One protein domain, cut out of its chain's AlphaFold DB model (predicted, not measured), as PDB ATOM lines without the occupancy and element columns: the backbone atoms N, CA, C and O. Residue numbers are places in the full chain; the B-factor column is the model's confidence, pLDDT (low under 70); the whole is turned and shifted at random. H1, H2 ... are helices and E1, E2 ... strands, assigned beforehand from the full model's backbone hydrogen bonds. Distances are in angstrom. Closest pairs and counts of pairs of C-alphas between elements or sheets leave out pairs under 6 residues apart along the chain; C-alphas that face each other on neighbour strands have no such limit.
ATOM      1  N   PRO A  40      -3.010  39.121 101.652       90.19
ATOM      2  CA  PRO A  40      -2.917  40.396 102.344       90.19
ATOM      3  C   PRO A  40      -1.669  41.165 101.899       90.19
ATOM      4  O   PRO A  40      -0.584  40.600 101.744       90.19
ATOM      5  N   GLN A  41      -1.820  42.471 101.730       91.50
ATOM      6  CA  GLN A  41      -0.739  43.426 101.511       91.50
ATOM      7  C   GLN A  41      -1.031  44.692 102.312       91.50
ATOM      8  O   GLN A  41      -2.189  45.048 102.504       91.50
ATOM      9  N   GLY A  42       0.000  45.380 102.780       89.62
ATOM     10  CA  GLY A  42      -0.183  46.593 103.561       89.62
ATOM     11  C   GLY A  42       1.074  46.989 104.309       89.62
ATOM     12  O   GLY A  42       2.106  46.321 104.235       89.62
ATOM     13  N   SER A  43       0.960  48.069 105.065       92.69
ATOM     14  CA  SER A  43       2.021  48.563 105.934       92.69
ATOM     15  C   SER A  43       2.214  47.656 107.158       92.69
ATOM     16  O   SER A  43       1.236  47.236 107.782       92.69
ATOM     17  N   SER A  44       3.463  47.423 107.576       87.56
ATOM     18  CA  SER A  44       3.790  46.678 108.807       87.56
ATOM     19  C   SER A  44       3.533  47.463 110.103       87.56
ATOM     20  O   SER A  44       3.636  46.908 111.193       87.56
ATOM     21  N   GLY A  45       3.222  48.754 109.996       93.19
ATOM     22  CA  GLY A  45       2.995  49.687 111.094       93.19
ATOM     23  C   GLY A  45       2.624  51.062 110.544       93.19
ATOM     24  O   GLY A  45       2.293  51.175 109.365       93.19
ATOM     25  N   PHE A  46       2.690  52.096 111.379       95.31
ATOM     26  CA  PHE A  46       2.520  53.469 110.907       95.31
ATOM     27  C   PHE A  46       3.698  53.897 110.034       95.31
ATOM     28  O   PHE A  46       4.853  53.577 110.320       95.31
ATOM     29  N   THR A  47       3.390  54.607 108.958       95.44
ATOM     30  CA  THR A  47       4.358  55.124 107.998       95.44
ATOM     31  C   THR A  47       3.992  56.548 107.582       95.44
ATOM     32  O   THR A  47       2.943  57.081 107.940       95.44
ATOM     33  N   THR A  48       4.886  57.178 106.831       94.12
ATOM     34  CA  THR A  48       4.622  58.460 106.170       94.12
ATOM     35  C   THR A  48       3.895  58.244 104.842       94.12
ATOM     36  O   THR A  48       3.762  57.116 104.357       94.12
ATOM     37  N   VAL A  49       3.423  59.332 104.233       95.38
ATOM     38  CA  VAL A  49       2.860  59.291 102.881       95.38
ATOM     39  C   VAL A  49       3.942  58.853 101.891       95.38
ATOM     40  O   VAL A  49       5.006  59.461 101.785       95.38
ATOM     41  N   THR A  50       3.661  57.777 101.163       94.69
ATOM     42  CA  THR A  50       4.524  57.227 100.113       94.69
ATOM     43  C   THR A  50       3.683  56.912  98.877       94.69
ATOM     44  O   THR A  50       2.480  56.681  99.022       94.69
ATOM     45  N   PRO A  51       4.287  56.803  97.679       94.75
ATOM     46  CA  PRO A  51       3.553  56.388  96.480       94.75
ATOM     47  C   PRO A  51       2.880  55.018  96.632       94.75
ATOM     48  O   PRO A  51       1.826  54.763  96.053       94.75
ATOM     49  N   GLU A  52       3.478  54.124  97.429       93.00
ATOM     50  CA  GLU A  52       2.843  52.857  97.773       93.00
ATOM     51  C   GLU A  52       1.569  53.101  98.579       93.00
ATOM     52  O   GLU A  52       0.520  52.622  98.164       93.00
ATOM     53  N   ALA A  53       1.631  53.873  99.667       93.62
ATOM     54  CA  ALA A  53       0.461  54.198 100.479       93.62
ATOM     55  C   ALA A  53      -0.649  54.867  99.649       93.62
ATOM     56  O   ALA A  53      -1.814  54.499  99.777       93.62
ATOM     57  N   GLU A  54      -0.305  55.821  98.778       95.38
ATOM     58  CA  GLU A  54      -1.275  56.521  97.919       95.38
ATOM     59  C   GLU A  54      -2.043  55.555  97.011       95.38
ATOM     60  O   GLU A  54      -3.238  55.747  96.786       95.38
ATOM     61  N   SER A  55      -1.406  54.464  96.570       93.88
ATOM     62  CA  SER A  55      -2.063  53.420  95.772       93.88
ATOM     63  C   SER A  55      -3.153  52.631  96.523       93.88
ATOM     64  O   SER A  55      -3.879  51.856  95.899       93.88
ATOM     65  N   TYR A  56      -3.279  52.818  97.844       93.69
ATOM     66  CA  TYR A  56      -4.350  52.257  98.680       93.69
ATOM     67  C   TYR A  56      -5.489  53.252  98.941       93.69
ATOM     68  O   TYR A  56      -6.480  52.891  99.569       93.69
ATOM     69  N   THR A  57      -5.386  54.491  98.470       95.75
ATOM     70  CA  THR A  57      -6.517  55.427  98.481       95.75
ATOM     71  C   THR A  57      -7.345  55.241  97.212       95.75
ATOM     72  O   THR A  57      -6.806  54.888  96.161       95.75
ATOM     73  N   LEU A  58      -8.655  55.473  97.277       94.06
ATOM     74  CA  LEU A  58      -9.520  55.422  96.094       94.06
ATOM     75  C   LEU A  58      -9.262  56.625  95.190       94.06
ATOM     76  O   LEU A  58      -9.352  56.518  93.969       94.06
ATOM     77  N   SER A  59      -8.927  57.771  95.784       94.75
ATOM     78  CA  SER A  59      -8.652  59.006  95.052       94.75
ATOM     79  C   SER A  59      -7.224  59.114  94.505       94.75
ATOM     80  O   SER A  59      -6.943  60.031  93.730       94.75
ATOM     81  N   GLY A  60      -6.332  58.195  94.887       95.06
ATOM     82  CA  GLY A  60      -4.933  58.152  94.457       95.06
ATOM     83  C   GLY A  60      -4.023  59.190  95.126       95.06
ATOM     84  O   GLY A  60      -3.002  59.549  94.547       95.06
ATOM     85  N   SER A  61      -4.392  59.717  96.295       96.44
ATOM     86  CA  SER A  61      -3.606  60.719  97.027       96.44
ATOM     87  C   SER A  61      -4.029  60.821  98.491       96.44
ATOM     88  O   SER A  61      -5.213  60.668  98.785       96.44
ATOM     89  N   PHE A  62      -3.108  61.219  99.366       97.56
ATOM     90  CA  PHE A  62      -3.426  61.742 100.700       97.56
ATOM     91  C   PHE A  62      -3.431  63.279 100.702       97.56
ATOM     92  O   PHE A  62      -2.837  63.892  99.807       97.56
ATOM     93  N   PRO A  63      -4.078  63.933 101.682       97.50
ATOM     94  CA  PRO A  63      -3.955  65.374 101.834       97.50
ATOM     95  C   PRO A  63      -2.542  65.780 102.316       97.50
ATOM     96  O   PRO A  63      -1.817  64.946 102.867       97.50
ATOM     97  N   PRO A  64      -2.122  67.046 102.121       96.44
ATOM     98  CA  PRO A  64      -0.750  67.487 102.401       96.44
ATOM     99  C   PRO A  64      -0.310  67.329 103.860       96.44
ATOM    100  O   PRO A  64       0.870  67.091 104.115       96.44
ATOM    101  N   GLY A  65      -1.237  67.473 104.809       96.88
ATOM    102  CA  GLY A  65      -0.990  67.330 106.238       96.88
ATOM    103  C   GLY A  65      -1.061  65.892 106.747       96.88
ATOM    104  O   GLY A  65      -1.048  65.710 107.957       96.88
ATOM    105  N   ALA A  66      -1.161  64.881 105.877       97.81
ATOM    106  CA  ALA A  66      -1.307  63.493 106.304       97.81
ATOM    107  C   ALA A  66      -0.030  62.911 106.941       97.81
ATOM    108  O   ALA A  66       1.063  62.960 106.370       97.81
ATOM    109  N   TYR A  67      -0.193  62.274 108.098       97.31
ATOM    110  CA  TYR A  67       0.838  61.524 108.816       97.31
ATOM    111  C   TYR A  67       0.231  60.317 109.548       97.31
ATOM    112  O   TYR A  67      -0.981  60.102 109.509       97.31
ATOM    113  N   ASP A  68       1.082  59.490 110.165       97.19
ATOM    114  CA  ASP A  68       0.687  58.240 110.834       97.19
ATOM    115  C   ASP A  68      -0.247  57.387 109.969       97.19
ATOM    116  O   ASP A  68      -1.315  56.923 110.381       97.19
ATOM    117  N   VAL A  69       0.175  57.188 108.721       97.88
ATOM    118  CA  VAL A  69      -0.582  56.435 107.732       97.88
ATOM    119  C   VAL A  69      -0.434  54.953 108.027       97.88
ATOM    120  O   VAL A  69       0.671  54.440 108.211       97.88
ATOM    121  N   ARG A  70      -1.552  54.237 108.016       97.50
ATOM    122  CA  ARG A  70      -1.580  52.779 108.045       97.50
ATOM    123  C   ARG A  70      -2.594  52.294 107.033       97.50
ATOM    124  O   ARG A  70      -3.700  52.815 106.975       97.50
ATOM    125  N   TYR A  71      -2.216  51.317 106.224       96.94
ATOM    126  CA  TYR A  71      -3.045  50.831 105.128       96.94
ATOM    127  C   TYR A  71      -2.937  49.320 104.990       96.94
ATOM    128  O   TYR A  71      -1.932  48.698 105.352       96.94
ATOM    129  N   GLY A  72      -3.971  48.728 104.413       95.31
ATOM    130  CA  GLY A  72      -3.975  47.327 104.062       95.31
ATOM    131  C   GLY A  72      -5.051  46.996 103.045       95.31
ATOM    132  O   GLY A  72      -6.101  47.630 102.960       95.31
ATOM    133  N   ARG A  73      -4.771  45.970 102.255       93.44
ATOM    134  CA  ARG A  73      -5.711  45.349 101.341       93.44
ATOM    135  C   ARG A  73      -5.585  43.845 101.436       93.44
ATOM    136  O   ARG A  73      -4.503  43.317 101.679       93.44
ATOM    137  N   SER A  74      -6.674  43.147 101.196       92.06
ATOM    138  CA  SER A  74      -6.632  41.705 101.012       92.06
ATOM    139  C   SER A  74      -7.642  41.304  99.960       92.06
ATOM    140  O   SER A  74      -8.700  41.912  99.851       92.06
ATOM    141  N   ALA A  75      -7.315  40.306  99.153       85.81
ATOM    142  CA  ALA A  75      -8.221  39.788  98.142       85.81
ATOM    143  C   ALA A  75      -8.237  38.263  98.185       85.81
ATOM    144  O   ALA A  75      -7.188  37.629  98.328       85.81
ATOM    145  N   ARG A  76      -9.425  37.680  98.014       78.62
ATOM    146  CA  ARG A  76      -9.616  36.265  97.676       78.62
ATOM    147  C   ARG A  76     -10.057  36.214  96.224       78.62
ATOM    148  O   ARG A  76     -11.016  36.900  95.890       78.62
ATOM    149  N   GLY A  77      -9.412  35.402  95.387       69.44
ATOM    150  CA  GLY A  77      -9.613  35.366  93.929       69.44
ATOM    151  C   GLY A  77     -11.035  35.717  93.461       69.44
ATOM    152  O   GLY A  77     -11.214  36.728  92.791       69.44
ATOM    153  N   MET A  78     -12.038  34.930  93.875       58.25
ATOM    154  CA  MET A  78     -13.471  35.183  93.612       58.25
ATOM    155  C   MET A  78     -14.284  35.639  94.844       58.25
ATOM    156  O   MET A  78     -15.493  35.806  94.744       58.25
ATOM    157  N   GLY A  79     -13.659  35.765  96.017       57.94
ATOM    158  CA  GLY A  79     -14.336  35.821  97.321       57.94
ATOM    159  C   GLY A  79     -14.396  37.200  97.977       57.94
ATOM    160  O   GLY A  79     -14.584  37.264  99.187       57.94
ATOM    161  N   GLY A  80     -14.187  38.265  97.206       69.62
ATOM    162  CA  GLY A  80     -14.224  39.639  97.698       69.62
ATOM    163  C   GLY A  80     -12.845  40.219  98.006       69.62
ATOM    164  O   GLY A  80     -11.811  39.533  98.035       69.62
ATOM    165  N   ARG A  81     -12.843  41.532  98.196       85.44
ATOM    166  CA  ARG A  81     -11.676  42.369  98.473       85.44
ATOM    167  C   ARG A  81     -11.940  43.167  99.737       85.44
ATOM    168  O   ARG A  81     -13.072  43.503 100.047       85.44
ATOM    169  N   LEU A  82     -10.883  43.466 100.462       92.38
ATOM    170  CA  LEU A  82     -10.866  44.356 101.606       92.38
ATOM    171  C   LEU A  82      -9.893  45.477 101.274       92.38
ATOM    172  O   LEU A  82      -8.780  45.205 100.818       92.38
ATOM    173  N   LEU A  83     -10.308  46.709 101.529       94.62
ATOM    174  CA  LEU A  83      -9.462  47.886 101.548       94.62
ATOM    175  C   LEU A  83      -9.706  48.624 102.858       94.62
ATOM    176  O   LEU A  83     -10.844  48.951 103.192       94.62
ATOM    177  N   VAL A  84      -8.632  48.887 103.589       96.81
ATOM    178  CA  VAL A  84      -8.666  49.644 104.835       96.81
ATOM    179  C   VAL A  84      -7.483  50.587 104.896       96.81
ATOM    180  O   VAL A  84      -6.369  50.231 104.505       96.81
ATOM    181  N   TYR A  85      -7.698  51.772 105.442       97.88
ATOM    182  CA  TYR A  85      -6.598  52.624 105.862       97.88
ATOM    183  C   TYR A  85      -7.051  53.606 106.940       97.88
ATOM    184  O   TYR A  85      -8.240  53.867 107.116       97.88
ATOM    185  N   ARG A  86      -6.076  54.173 107.644       97.88
ATOM    186  CA  ARG A  86      -6.249  55.337 108.507       97.88
ATOM    187  C   ARG A  86      -5.052  56.265 108.412       97.88
ATOM    188  O   ARG A  86      -3.957  55.818 108.067       97.88
ATOM    189  N   PHE A  87      -5.261  57.522 108.763       98.44
ATOM    190  CA  PHE A  87      -4.196  58.503 108.945       98.44
ATOM    191  C   PHE A  87      -4.707  59.695 109.755       98.44
ATOM    192  O   PHE A  87      -5.918  59.865 109.919       98.44
ATOM    193  N   SER A  88      -3.775  60.513 110.231       98.50
ATOM    194  CA  SER A  88      -4.053  61.784 110.898       98.50
ATOM    195  C   SER A  88      -3.727  62.961 109.985       98.50
ATOM    196  O   SER A  88      -2.777  62.885 109.208       98.50
ATOM    197  N   ALA A  89      -4.513  64.032 110.062       98.19
ATOM    198  CA  ALA A  89      -4.304  65.292 109.339       98.19
ATOM    199  C   ALA A  89      -5.198  66.390 109.950       98.19
ATOM    200  O   ALA A  89      -6.133  66.051 110.673       98.19
ATOM    201  N   PRO A  90      -4.992  67.681 109.629       98.31
ATOM    202  CA  PRO A  90      -5.903  68.745 110.051       98.31
ATOM    203  C   PRO A  90      -7.361  68.447 109.679       98.31
ATOM    204  O   PRO A  90      -7.644  67.986 108.571       98.31
ATOM    205  N   LEU A  91      -8.300  68.752 110.578       97.62
ATOM    206  CA  LEU A  91      -9.702  68.339 110.437       97.62
ATOM    207  C   LEU A  91     -10.354  68.708 109.090       97.62
ATOM    208  O   LEU A  91     -11.081  67.905 108.503       97.62
ATOM    209  N   ASN A  92     -10.081  69.904 108.564       97.00
ATOM    210  CA  ASN A  92     -10.602  70.329 107.262       97.00
ATOM    211  C   ASN A  92     -10.124  69.413 106.124       97.00
ATOM    212  O   ASN A  92     -10.912  69.053 105.251       97.00
ATOM    213  N   GLU A  93      -8.862  68.990 106.167       98.31
ATOM    214  CA  GLU A  93      -8.282  68.090 105.174       98.31
ATOM    215  C   GLU A  93      -8.876  66.680 105.268       98.31
ATOM    216  O   GLU A  93      -9.053  66.027 104.241       98.31
ATOM    217  N   LEU A  94      -9.230  66.217 106.471       98.50
ATOM    218  CA  LEU A  94      -9.875  64.913 106.663       98.50
ATOM    219  C   LEU A  94     -11.264  64.864 106.025       98.50
ATOM    220  O   LEU A  94     -11.596  63.888 105.350       98.50
ATOM    221  N   HIS A  95     -12.066  65.915 106.204       98.38
ATOM    222  CA  HIS A  95     -13.389  65.999 105.585       98.38
ATOM    223  C   HIS A  95     -13.298  66.121 104.061       98.38
ATOM    224  O   HIS A  95     -14.035  65.430 103.351       98.38
ATOM    225  N   ASP A  96     -12.377  66.945 103.556       98.31
ATOM    226  CA  ASP A  96     -12.137  67.076 102.116       98.31
ATOM    227  C   ASP A  96     -11.678  65.742 101.513       98.31
ATOM    228  O   ASP A  96     -12.176  65.325 100.461       98.31
ATOM    229  N   HIS A  97     -10.787  65.024 102.207       98.38
ATOM    230  CA  HIS A  97     -10.344  63.687 101.813       98.38
ATOM    231  C   HIS A  97     -11.500  62.689 101.799       98.38
ATOM    232  O   HIS A  97     -11.690  61.990 100.806       98.38
ATOM    233  N   ALA A  98     -12.324  62.648 102.850       98.19
ATOM    234  CA  ALA A  98     -13.468  61.742 102.921       98.19
ATOM    235  C   ALA A  98     -14.431  61.948 101.740       98.19
ATOM    236  O   ALA A  98     -14.807  60.991 101.063       98.19
ATOM    237  N   VAL A  99     -14.771  63.200 101.425       97.00
ATOM    238  CA  VAL A  99     -15.622  63.536 100.273       97.00
ATOM    239  C   VAL A  99     -14.966  63.112  98.956       97.00
ATOM    240  O   VAL A  99     -15.626  62.513  98.100       97.00
ATOM    241  N   LYS A 100     -13.662  63.364  98.799       96.75
ATOM    242  CA  LYS A 100     -12.898  62.980  97.606       96.75
ATOM    243  C   LYS A 100     -12.910  61.467  97.376       96.75
ATOM    244  O   LYS A 100     -13.093  61.035  96.240       96.75
ATOM    245  N   GLU A 101     -12.766  60.671  98.428       96.50
ATOM    246  CA  GLU A 101     -12.789  59.204  98.369       96.50
ATOM    247  C   GLU A 101     -14.163  58.658  97.968       96.50
ATOM    248  O   GLU A 101     -14.256  57.809  97.076       96.50
ATOM    249  N   MET A 102     -15.246  59.191  98.554       95.12
ATOM    250  CA  MET A 102     -16.611  58.817  98.161       95.12
ATOM    251  C   MET A 102     -16.856  59.118  96.673       95.12
ATOM    252  O   MET A 102     -17.398  58.280  95.948       95.12
ATOM    253  N   HIS A 103     -16.421  60.288  96.194       93.81
ATOM    254  CA  HIS A 103     -16.561  60.676  94.790       93.81
ATOM    255  C   HIS A 103     -15.694  59.844  93.846       93.81
ATOM    256  O   HIS A 103     -16.177  59.438  92.788       93.81
ATOM    257  N   ALA A 104     -14.449  59.544  94.224       93.00
ATOM    258  CA  ALA A 104     -13.582  58.674  93.437       93.00
ATOM    259  C   ALA A 104     -14.277  57.331  93.167       93.00
ATOM    260  O   ALA A 104     -14.336  56.881  92.018       93.00
ATOM    261  N   LYS A 105     -14.937  56.754  94.183       91.19
ATOM    262  CA  LYS A 105     -15.683  55.506  94.000       91.19
ATOM    263  C   LYS A 105     -16.895  55.637  93.079       91.19
ATOM    264  O   LYS A 105     -17.107  54.760  92.244       91.19
ATOM    265  N   GLN A 106     -17.657  56.729  93.179       89.12
ATOM    266  CA  GLN A 106     -18.783  56.989  92.268       89.12
ATOM    267  C   GLN A 106     -18.337  57.032  90.797       89.12
ATOM    268  O   GLN A 106     -19.083  56.619  89.906       89.12
ATOM    269  N   THR A 107     -17.119  57.518  90.527       82.50
ATOM    270  CA  THR A 107     -16.597  57.646  89.157       82.50
ATOM    271  C   THR A 107     -16.049  56.348  88.557       82.50
ATOM    272  O   THR A 107     -16.100  56.193  87.338       82.50
ATOM    273  N   ASP A 108     -15.576  55.401  89.374       77.88
ATOM    274  CA  ASP A 108     -14.850  54.205  88.912       77.88
ATOM    275  C   ASP A 108     -15.769  53.130  88.276       77.88
ATOM    276  O   ASP A 108     -15.351  52.380  87.392       77.88
ATOM    277  N   HIS A 109     -17.052  53.035  88.666       60.19
ATOM    278  CA  HIS A 109     -17.869  51.842  88.345       60.19
ATOM    279  C   HIS A 109     -19.296  52.078  87.816       60.19
ATOM    280  O   HIS A 109     -20.081  51.134  87.763       60.19
ATOM    281  N   ARG A 110     -19.668  53.301  87.401       62.78
ATOM    282  CA  ARG A 110     -21.091  53.686  87.174       62.78
ATOM    283  C   ARG A 110     -21.978  53.454  88.403       62.78
ATOM    284  O   ARG A 110     -23.201  53.375  88.286       62.78
ATOM    285  N   ASP A 111     -21.357  53.313  89.568       69.88
ATOM    286  CA  ASP A 111     -22.040  53.049  90.816       69.88
ATOM    287  C   ASP A 111     -22.487  54.396  91.383       69.88
ATOM    288  O   ASP A 111     -21.769  55.082  92.109       69.88
ATOM    289  N   HIS A 112     -23.647  54.849  90.916       81.50
ATOM    290  CA  HIS A 112     -24.230  56.110  91.341       81.50
ATOM    291  C   HIS A 112     -24.980  55.891  92.651       81.50
ATOM    292  O   HIS A 112     -26.048  55.284  92.668       81.50
ATOM    293  N   PHE A 113     -24.430  56.413  93.742       89.44
ATOM    294  CA  PHE A 113     -25.084  56.421  95.047       89.44
ATOM    295  C   PHE A 113     -25.069  57.830  95.634       89.44
ATOM    296  O   PHE A 113     -24.139  58.600  95.404       89.44
ATOM    297  N   GLU A 114     -26.095  58.182  96.403       92.31
ATOM    298  CA  GLU A 114     -26.079  59.416  97.191       92.31
ATOM    299  C   GLU A 114     -25.198  59.230  98.430       92.31
ATOM    300  O   GLU A 114     -25.204  58.164  99.050       92.31
ATOM    301  N   ILE A 115     -24.449  60.268  98.799       94.75
ATOM    302  CA  ILE A 115     -23.621  60.270 100.007       94.75
ATOM    303  C   ILE A 115     -24.479  60.770 101.169       94.75
ATOM    304  O   ILE A 115     -25.050  61.860 101.110       94.75
ATOM    305  N   GLU A 116     -24.561  59.976 102.228       96.38
ATOM    306  CA  GLU A 116     -25.065  60.404 103.528       96.38
ATOM    307  C   GLU A 116     -23.887  60.867 104.389       96.38
ATOM    308  O   GLU A 116     -22.854  60.196 104.454       96.38
ATOM    309  N   VAL A 117     -24.064  62.009 105.055       97.88
ATOM    310  CA  VAL A 117     -23.115  62.548 106.033       97.88
ATOM    311  C   VAL A 117     -23.826  62.632 107.378       97.88
ATOM    312  O   VAL A 117     -24.700  63.482 107.561       97.88
ATOM    313  N   ALA A 118     -23.466  61.749 108.304       97.31
ATOM    314  CA  ALA A 118     -24.030  61.696 109.652       97.31
ATOM    315  C   ALA A 118     -22.994  62.210 110.659       97.31
ATOM    316  O   ALA A 118     -21.847  61.781 110.624       97.31
ATOM    317  N   ARG A 119     -23.374  63.163 111.516       97.44
ATOM    318  CA  ARG A 119     -22.462  63.854 112.446       97.44
ATOM    319  C   ARG A 119     -22.756  63.472 113.887       97.44
ATOM    320  O   ARG A 119     -23.915  63.241 114.219       97.44
ATOM    321  N   ASN A 120     -21.739  63.551 114.745       96.69
ATOM    322  CA  ASN A 120     -21.810  63.164 116.158       96.69
ATOM    323  C   ASN A 120     -22.266  61.709 116.344       96.69
ATOM    324  O   ASN A 120     -22.997  61.391 117.281       96.69
ATOM    325  N   GLU A 121     -21.855  60.839 115.428       97.44
ATOM    326  CA  GLU A 121     -22.165  59.416 115.470       97.44
ATOM    327  C   GLU A 121     -21.004  58.648 116.112       97.44
ATOM    328  O   GLU A 121     -19.846  59.047 115.943       97.44
ATOM    329  N   PRO A 122     -21.277  57.544 116.828       96.31
ATOM    330  CA  PRO A 122     -20.228  56.627 117.252       96.31
ATOM    331  C   PRO A 122     -19.551  55.980 116.038       96.31
ATOM    332  O   PRO A 122     -20.144  55.879 114.961       96.31
ATOM    333  N   SER A 123     -18.325  55.488 116.224       95.75
ATOM    334  CA  SER A 123     -17.623  54.733 115.181       95.75
ATOM    335  C   SER A 123     -18.500  53.608 114.599       95.75
ATOM    336  O   SER A 123     -19.046  52.797 115.354       95.75
ATOM    337  N   PRO A 124     -18.603  53.489 113.262       95.19
ATOM    338  CA  PRO A 124     -19.301  52.379 112.623       95.19
ATOM    339  C   PRO A 124     -18.478  51.080 112.629       95.19
ATOM    340  O   PRO A 124     -18.987  50.041 112.208       95.19
ATOM    341  N   PHE A 125     -17.210  51.123 113.051       95.06
ATOM    342  CA  PHE A 125     -16.306  49.975 113.041       95.06
ATOM    343  C   PHE A 125     -16.344  49.232 114.371       95.06
ATOM    344  O   PHE A 125     -16.233  49.831 115.437       95.06
ATOM    345  N   SER A 126     -16.486  47.910 114.293       93.88
ATOM    346  CA  SER A 126     -16.623  47.029 115.452       93.88
ATOM    347  C   SER A 126     -15.609  45.891 115.427       93.88
ATOM    348  O   SER A 126     -15.086  45.525 114.373       93.88
ATOM    349  N   GLU A 127     -15.379  45.278 116.589       94.88
ATOM    350  CA  GLU A 127     -14.533  44.082 116.733       94.88
ATOM    351  C   GLU A 127     -14.941  42.955 115.773       94.88
ATOM    352  O   GLU A 127     -14.092  42.287 115.192       94.88
ATOM    353  N   GLN A 128     -16.242  42.801 115.508       93.56
ATOM    354  CA  GLN A 128     -16.742  41.814 114.549       93.56
ATOM    355  C   GLN A 128     -16.218  42.063 113.121       93.56
ATOM    356  O   GLN A 128     -15.971  41.117 112.372       93.56
ATOM    357  N   MET A 129     -16.028  43.325 112.724       92.19
ATOM    358  CA  MET A 129     -15.420  43.647 111.429       92.19
ATOM    359  C   MET A 129     -13.933  43.290 111.407       92.19
ATOM    360  O   MET A 129     -13.454  42.770 110.403       92.19
ATOM    361  N   VAL A 130     -13.218  43.501 112.515       93.69
ATOM    362  CA  VAL A 130     -11.806  43.109 112.652       93.69
ATOM    363  C   VAL A 130     -11.646  41.588 112.617       93.69
ATOM    364  O   VAL A 130     -10.702  41.075 112.018       93.69
ATOM    365  N   GLU A 131     -12.577  40.839 113.207       93.31
ATOM    366  CA  GLU A 131     -12.611  39.377 113.093       93.31
ATOM    367  C   GLU A 131     -12.772  38.926 111.636       93.31
ATOM    368  O   GLU A 131     -12.019  38.066 111.175       93.31
ATOM    369  N   PHE A 132     -13.671  39.560 110.876       89.75
ATOM    370  CA  PHE A 132     -13.807  39.306 109.439       89.75
ATOM    371  C   PHE A 132     -12.525  39.653 108.660       89.75
ATOM    372  O   PHE A 132     -12.095  38.908 107.776       89.75
ATOM    373  N   ASP A 133     -11.874  40.767 108.985       91.81
ATOM    374  CA  ASP A 133     -10.632  41.176 108.326       91.81
ATOM    375  C   ASP A 133      -9.484  40.189 108.630       91.81
ATOM    376  O   ASP A 133      -8.669  39.865 107.755       91.81
ATOM    377  N   ARG A 134      -9.471  39.606 109.836       91.12
ATOM    378  CA  ARG A 134      -8.541  38.536 110.221       91.12
ATOM    379  C   ARG A 134      -8.773  37.260 109.415       91.12
ATOM    380  O   ARG A 134      -7.796  36.612 109.027       91.12
ATOM    381  N   ASP A 135     -10.018  36.934 109.068       89.12
ATOM    382  CA  ASP A 135     -10.319  35.857 108.114       89.12
ATOM    383  C   ASP A 135      -9.768  36.176 106.717       89.12
ATOM    384  O   ASP A 135      -9.349  35.279 105.977       89.12
ATOM    385  N   MET A 136      -9.691  37.454 106.348       88.31
ATOM    386  CA  MET A 136      -8.971  37.935 105.163       88.31
ATOM    387  C   MET A 136      -7.444  38.000 105.365       88.31
ATOM    388  O   MET A 136      -6.732  38.502 104.495       88.31
ATOM    389  N   ARG A 137      -6.910  37.436 106.457       90.31
ATOM    390  CA  ARG A 137      -5.484  37.425 106.835       90.31
ATOM    391  C   ARG A 137      -4.869  38.816 107.007       90.31
ATOM    392  O   ARG A 137      -3.658  38.964 106.854       90.31
ATOM    393  N   LEU A 138      -5.680  39.818 107.333       91.19
ATOM    394  CA  LEU A 138      -5.220  41.175 107.600       91.19
ATOM    395  C   LEU A 138      -5.545  41.541 109.053       91.19
ATOM    396  O   LEU A 138      -6.695  41.471 109.467       91.19
ATOM    397  N   ASP A 139      -4.537  41.914 109.842       91.19
ATOM    398  CA  ASP A 139      -4.772  42.465 111.182       91.19
ATOM    399  C   ASP A 139      -5.099  43.954 111.060       91.19
ATOM    400  O   ASP A 139      -4.230  44.763 110.716       91.19
ATOM    401  N   THR A 140      -6.361  44.294 111.316       94.38
ATOM    402  CA  THR A 140      -6.922  45.646 111.207       94.38
ATOM    403  C   THR A 140      -7.369  46.210 112.550       94.38
ATOM    404  O   THR A 140      -8.097  47.191 112.576       94.38
ATOM    405  N   SER A 141      -6.897  45.662 113.676       93.94
ATOM    406  CA  SER A 141      -7.222  46.152 115.034       93.94
ATOM    407  C   SER A 141      -7.040  47.668 115.221       93.94
ATOM    408  O   SER A 141      -7.746  48.304 115.991       93.94
ATOM    409  N   TRP A 142      -6.138  48.271 114.450       94.00
ATOM    410  CA  TRP A 142      -5.864  49.707 114.400       94.00
ATOM    411  C   TRP A 142      -6.944  50.568 113.722       94.00
ATOM    412  O   TRP A 142      -6.802  51.794 113.728       94.00
ATOM    413  N   ILE A 143      -7.964  49.961 113.103       95.25
ATOM    414  CA  ILE A 143      -9.122  50.653 112.517       95.25
ATOM    415  C   ILE A 143     -10.220  50.922 113.551       95.25
ATOM    416  O   ILE A 143     -11.164  51.644 113.247       95.25
ATOM    417  N   LEU A 144     -10.116  50.335 114.746       95.75
ATOM    418  CA  LEU A 144     -11.025  50.607 115.851       95.75
ATOM    419  C   LEU A 144     -10.604  51.921 116.519       95.75
ATOM    420  O   LEU A 144      -9.480  52.001 117.023       95.75
ATOM    421  N   PRO A 145     -11.464  52.951 116.508       93.81
ATOM    422  CA  PRO A 145     -11.247  54.151 117.305       93.81
ATOM    423  C   PRO A 145     -11.407  53.846 118.801       93.81
ATOM    424  O   PRO A 145     -11.813  52.744 119.183       93.81
ATOM    425  N   GLU A 146     -11.134  54.837 119.649       91.81
ATOM    426  CA  GLU A 146     -11.433  54.737 121.082       91.81
ATOM    427  C   GLU A 146     -12.932  54.422 121.315       91.81
ATOM    428  O   GLU A 146     -13.777  54.846 120.520       91.81
ATOM    429  N   PRO A 147     -13.309  53.679 122.376       88.62
ATOM    430  CA  PRO A 147     -14.683  53.188 122.562       88.62
ATOM    431  C   PRO A 147     -15.772  54.270 122.631       88.62
ATOM    432  O   PRO A 147     -16.936  53.991 122.344       88.62
ATOM    433  N   ASP A 148     -15.411  55.482 123.039       89.56
ATOM    434  CA  ASP A 148     -16.272  56.663 123.132       89.56
ATOM    435  C   ASP A 148     -16.030  57.678 122.002       89.56
ATOM    436  O   ASP A 148     -16.588  58.778 122.028       89.56
ATOM    437  N   ALA A 149     -15.245  57.308 120.982       93.44
ATOM    438  CA  ALA A 149     -15.003  58.150 119.823       93.44
ATOM    439  C   ALA A 149     -16.313  58.432 119.080       93.44
ATOM    440  O   ALA A 149     -17.033  57.530 118.634       93.44
ATOM    441  N   THR A 150     -16.586  59.721 118.911       96.94
ATOM    442  CA  THR A 150     -17.693  60.229 118.107       96.94
ATOM    443  C   THR A 150     -17.146  61.121 117.009       96.94
ATOM    444  O   THR A 150     -16.079  61.723 117.144       96.94
ATOM    445  N   GLY A 151     -17.859  61.183 115.892       97.56
ATOM    446  CA  GLY A 151     -17.362  61.902 114.734       97.56
ATOM    447  C   GLY A 151     -18.353  61.960 113.590       97.56
ATOM    448  O   GLY A 151     -19.567  61.830 113.777       97.56
ATOM    449  N   THR A 152     -17.821  62.168 112.391       98.62
ATOM    450  CA  THR A 152     -18.613  62.254 111.167       98.62
ATOM    451  C   THR A 152     -18.435  60.997 110.320       98.62
ATOM    452  O   THR A 152     -17.320  60.624 109.960       98.62
ATOM    453  N   ILE A 153     -19.548  60.357 109.962       98.38
ATOM    454  CA  ILE A 153     -19.600  59.204 109.063       98.38
ATOM    455  C   ILE A 153     -19.999  59.665 107.662       98.38
ATOM    456  O   ILE A 153     -21.030  60.315 107.484       98.38
ATOM    457  N   TYR A 154     -19.227  59.243 106.665       98.25
ATOM    458  CA  TYR A 154     -19.577  59.302 105.251       98.25
ATOM    459  C   TYR A 154     -19.863  57.886 104.764       98.25
ATOM    460  O   TYR A 154     -19.018  56.993 104.880       98.25
ATOM    461  N   ARG A 155     -21.066  57.667 104.234       96.38
ATOM    462  CA  ARG A 155     -21.496  56.352 103.741       96.38
ATOM    463  C   ARG A 155     -22.508  56.476 102.599       96.38
ATOM    464  O   ARG A 155     -23.082  57.549 102.403       96.38
ATOM    465  N   PRO A 156     -22.760  55.400 101.840       94.56
ATOM    466  CA  PRO A 156     -23.851  55.362 100.875       94.56
ATOM    467  C   PRO A 156     -25.208  55.476 101.579       94.56
ATOM    468  O   PRO A 156     -25.501  54.719 102.504       94.56
ATOM    469  N   LYS A 157     -26.056  56.401 101.124       93.75
ATOM    470  CA  LYS A 157     -27.381  56.671 101.710       93.75
ATOM    471  C   LYS A 157     -28.363  55.505 101.568       93.75
ATOM    472  O   LYS A 157     -29.300  55.381 102.349       93.75
ATOM    473  N   ASP A 158     -28.168  54.658 100.563       91.50
ATOM    474  CA  ASP A 158     -28.965  53.447 100.356       91.50
ATOM    475  C   ASP A 158     -28.558  52.288 101.285       91.50
ATOM    476  O   ASP A 158     -29.200  51.238 101.269       91.50
ATOM    477  N   GLY A 159     -27.511  52.468 102.099       88.19
ATOM    478  CA  GLY A 159     -27.021  51.469 103.046       88.19
ATOM    479  C   GLY A 159     -26.311  50.277 102.400       88.19
ATOM    480  O   GLY A 159     -25.952  49.336 103.109       88.19
ATOM    481  N   LEU A 160     -26.085  50.281 101.081       85.75
ATOM    482  CA  LEU A 160     -25.323  49.228 100.413       85.75
ATOM    483  C   LEU A 160     -23.829  49.463 100.647       85.75
ATOM    484  O   LEU A 160     -23.247  50.381 100.083       85.75
ATOM    485  N   LEU A 161     -23.217  48.637 101.497       84.12
ATOM    486  CA  LEU A 161     -21.805  48.772 101.894       84.12
ATOM    487  C   LEU A 161     -20.858  47.842 101.120       84.12
ATOM    488  O   LEU A 161     -19.640  47.950 101.239       84.12
ATOM    489  N   SER A 162     -21.410  46.915 100.336       82.81
ATOM    490  CA  SER A 162     -20.620  46.083  99.426       82.81
ATOM    491  C   SER A 162     -20.120  46.942  98.273       82.81
ATOM    492  O   SER A 162     -20.849  47.775  97.736       82.81
ATOM    493  N   HIS A 163     -18.849  46.764  97.942       85.12
ATOM    494  CA  HIS A 163     -18.071  47.547  96.995       85.12
ATOM    495  C   HIS A 163     -18.013  49.052  97.280       85.12
ATOM    496  O   HIS A 163     -17.604  49.794  96.392       85.12
ATOM    497  N   ARG A 164     -18.410  49.551  98.458       90.75
ATOM    498  CA  ARG A 164     -18.490  50.999  98.720       90.75
ATOM    499  C   ARG A 164     -17.841  51.384 100.047       90.75
ATOM    500  O   ARG A 164     -17.940  50.633 101.016       90.75
ATOM    501  N   PRO A 165     -17.144  52.530 100.103       94.31
ATOM    502  CA  PRO A 165     -16.445  52.938 101.307       94.31
ATOM    503  C   PRO A 165     -17.412  53.382 102.404       94.31
ATOM    504  O   PRO A 165     -18.412  54.058 102.153       94.31
ATOM    505  N   VAL A 166     -17.053  53.035 103.634       97.00
ATOM    506  CA  VAL A 166     -17.516  53.686 104.857       97.00
ATOM    507  C   VAL A 166     -16.322  54.423 105.437       97.00
ATOM    508  O   VAL A 166     -15.260  53.828 105.635       97.00
ATOM    509  N   ILE A 167     -16.494  55.716 105.687       98.31
ATOM    510  CA  ILE A 167     -15.438  56.586 106.197       98.31
ATOM    511  C   ILE A 167     -15.916  57.197 107.506       98.31
ATOM    512  O   ILE A 167     -17.010  57.751 107.563       98.31
ATOM    513  N   PHE A 168     -15.098  57.102 108.544       98.62
ATOM    514  CA  PHE A 168     -15.327  57.739 109.834       98.62
ATOM    515  C   PHE A 168     -14.214  58.749 110.088       98.62
ATOM    516  O   PHE A 168     -13.035  58.400 110.023       98.62
ATOM    517  N   VAL A 169     -14.588  59.997 110.347       98.62
ATOM    518  CA  VAL A 169     -13.681  61.066 110.766       98.62
ATOM    519  C   VAL A 169     -13.888  61.275 112.259       98.62
ATOM    520  O   VAL A 169     -14.926  61.791 112.668       98.62
ATOM    521  N   ASP A 170     -12.909  60.860 113.055       97.88
ATOM    522  CA  ASP A 170     -12.820  61.171 114.478       97.88
ATOM    523  C   ASP A 170     -12.310  62.606 114.621       97.88
ATOM    524  O   ASP A 170     -11.117  62.886 114.476       97.88
ATOM    525  N   GLU A 171     -13.243  63.524 114.856       96.06
ATOM    526  CA  GLU A 171     -12.965  64.960 114.907       96.06
ATOM    527  C   GLU A 171     -12.192  65.357 116.172       96.06
ATOM    528  O   GLU A 171     -11.551  66.404 116.196       96.06
ATOM    529  N   THR A 172     -12.229  64.520 117.216       95.44
ATOM    530  CA  THR A 172     -11.541  64.785 118.488       95.44
ATOM    531  C   THR A 172     -10.056  64.470 118.377       95.44
ATOM    532  O   THR A 172      -9.224  65.230 118.870       95.44
ATOM    533  N   ASN A 173      -9.726  63.354 117.728       96.38
ATOM    534  CA  ASN A 173      -8.345  62.896 117.582       96.38
ATOM    535  C   ASN A 173      -7.712  63.283 116.239       96.38
ATOM    536  O   ASN A 173      -6.541  62.979 116.019       96.38
ATOM    537  N   GLU A 174      -8.471  63.930 115.350       97.31
ATOM    538  CA  GLU A 174      -8.048  64.283 113.991       97.31
ATOM    539  C   GLU A 174      -7.542  63.057 113.212       97.31
ATOM    540  O   GLU A 174      -6.440  63.036 112.658       97.31
ATOM    541  N   ILE A 175      -8.365  62.003 113.176       98.19
ATOM    542  CA  ILE A 175      -8.064  60.747 112.475       98.19
ATOM    543  C   ILE A 175      -9.200  60.421 111.512       98.19
ATOM    544  O   ILE A 175     -10.373  60.462 111.880       98.19
ATOM    545  N   VAL A 176      -8.860  60.023 110.288       98.38
ATOM    546  CA  VAL A 176      -9.816  59.381 109.382       98.38
ATOM    547  C   VAL A 176      -9.548  57.891 109.297       98.38
ATOM    548  O   VAL A 176      -8.405  57.438 109.254       98.38
ATOM    549  N   TYR A 177     -10.630  57.136 109.228       98.44
ATOM    550  CA  TYR A 177     -10.659  55.694 109.101       98.44
ATOM    551  C   TYR A 177     -11.522  55.364 107.885       98.44
ATOM    552  O   TYR A 177     -12.668  55.805 107.806       98.44
ATOM    553  N   LEU A 178     -10.996  54.595 106.938       97.81
ATOM    554  CA  LEU A 178     -11.751  54.090 105.796       97.81
ATOM    555  C   LEU A 178     -11.755  52.571 105.827       97.81
ATOM    556  O   LEU A 178     -10.711  51.935 105.990       97.81
ATOM    557  N   ARG A 179     -12.931  51.995 105.580       95.75
ATOM    558  CA  ARG A 179     -13.088  50.577 105.274       95.75
ATOM    559  C   ARG A 179     -14.009  50.409 104.077       95.75
ATOM    560  O   ARG A 179     -15.079  51.005 104.007       95.75
ATOM    561  N   MET A 180     -13.606  49.554 103.153       93.19
ATOM    562  CA  MET A 180     -14.401  49.129 102.013       93.19
ATOM    563  C   MET A 180     -14.206  47.631 101.826       93.19
ATOM    564  O   MET A 180     -13.080  47.134 101.808       93.19
ATOM    565  N   THR A 181     -15.306  46.913 101.668       88.94
ATOM    566  CA  THR A 181     -15.297  45.511 101.251       88.94
ATOM    567  C   THR A 181     -15.948  45.409  99.889       88.94
ATOM    568  O   THR A 181     -16.932  46.102  99.672       88.94
ATOM    569  N   ASP A 182     -15.430  44.564  99.006       72.12
ATOM    570  CA  ASP A 182     -16.126  44.111  97.799       72.12
ATOM    571  C   ASP A 182     -17.112  42.997  98.178       72.12
ATOM    572  O   ASP A 182     -16.624  41.908  98.565       72.12
TER     573      ASP A 182
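What this domain is: This is residues 40 to 182 of the 182 residues of an uncharacterized protein of Planctomyces sp (UniProt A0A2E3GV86). One twisted sheet of seven strands makes the core, with the long helix H2 lying along one face over E6. The short helix H3 and the unnamed stretch 136 to 149 lie over the opposite face, and the very short H1 only grazes the sheet near E2. The printed part has 143 residues, with three named helices and seven named strands, in the chain order E1 H1 E2 E3 H2 E4 H3 E5 E6 E7. Across the sheet the order is E1 E2 E3 E7 E6 E5 E4, antiparallel throughout, and the class is mixed, helices and strands. The whole is compact, with a radius of gyration of the C-alphas of 13.9 A and spans of 37 by 34 by 30 A.

How they stand to each other: Begin at the sheet with E3, residues 80 to 88, and E7, residues 175 to 181, where N 83 and O 180 are 2.8 A apart. On the other side of E3, look for E2, residues 67 to 76, which forms a hairpin with it; N 72 and O 84 are 2.8 A apart. Beyond E2 is the edge strand E1, residues 40 to 42, with N 41 and O 73 at 2.8 A. Going the other way from E7, E6, residues 164 to 170, and E5, residues 150 to 156, complete a meander E5 E6 E7, each strand the antiparallel neighbour of the one before; N 168 and O 177 are 2.9 A apart, N 154 and O 167 2.8 A. The other edge strand is E4, residues 115 to 122, which bends by 77 degrees at residue 119; N 118 and O 153 are 2.9 A apart. H2, residues 91 to 108, runs along the strands at a height over the sheet of 8.5 A, at 1 degree to E6 on the local plane; their closest C-alphas are those of Ala 98 and Ile 167, 6.4 A apart. On the opposite face, H3, residues 127 to 135, has a height over the sheet of 11.1 A and runs slantwise to the strands, at 51 degrees to E3 on the local plane; the closest C-alphas of these two, Leu 82 and Asp 133, are 7.4 A apart. H1, residues 51 to 54, only grazes the sheet with residues 52 to 54. Every O i to N i+4 pair is within hydrogen-bond range in H2 and H3; H1 is too short for one.

Where its parts are: Find C-alpha 40 at (-2.917, 40.396, 102.344), where E1 begins. E2 is 29.5 A long and E3 27.7 A. Find C-alpha 91 at (-9.702, 68.339, 110.437); from there H2 runs 26.3 A. E7 spans 20.3 A and ends at C-alpha 181, (-15.297, 45.511, 101.251).

The domain as a whole: The C-alphas farthest apart, Met 78 and Thr 172, are 38.7 A apart. The printed part has no cut, and its links H1 to E2 and H3 to E5 are long. Confidence is under 70 at residues 77 to 80 and 109 to 111.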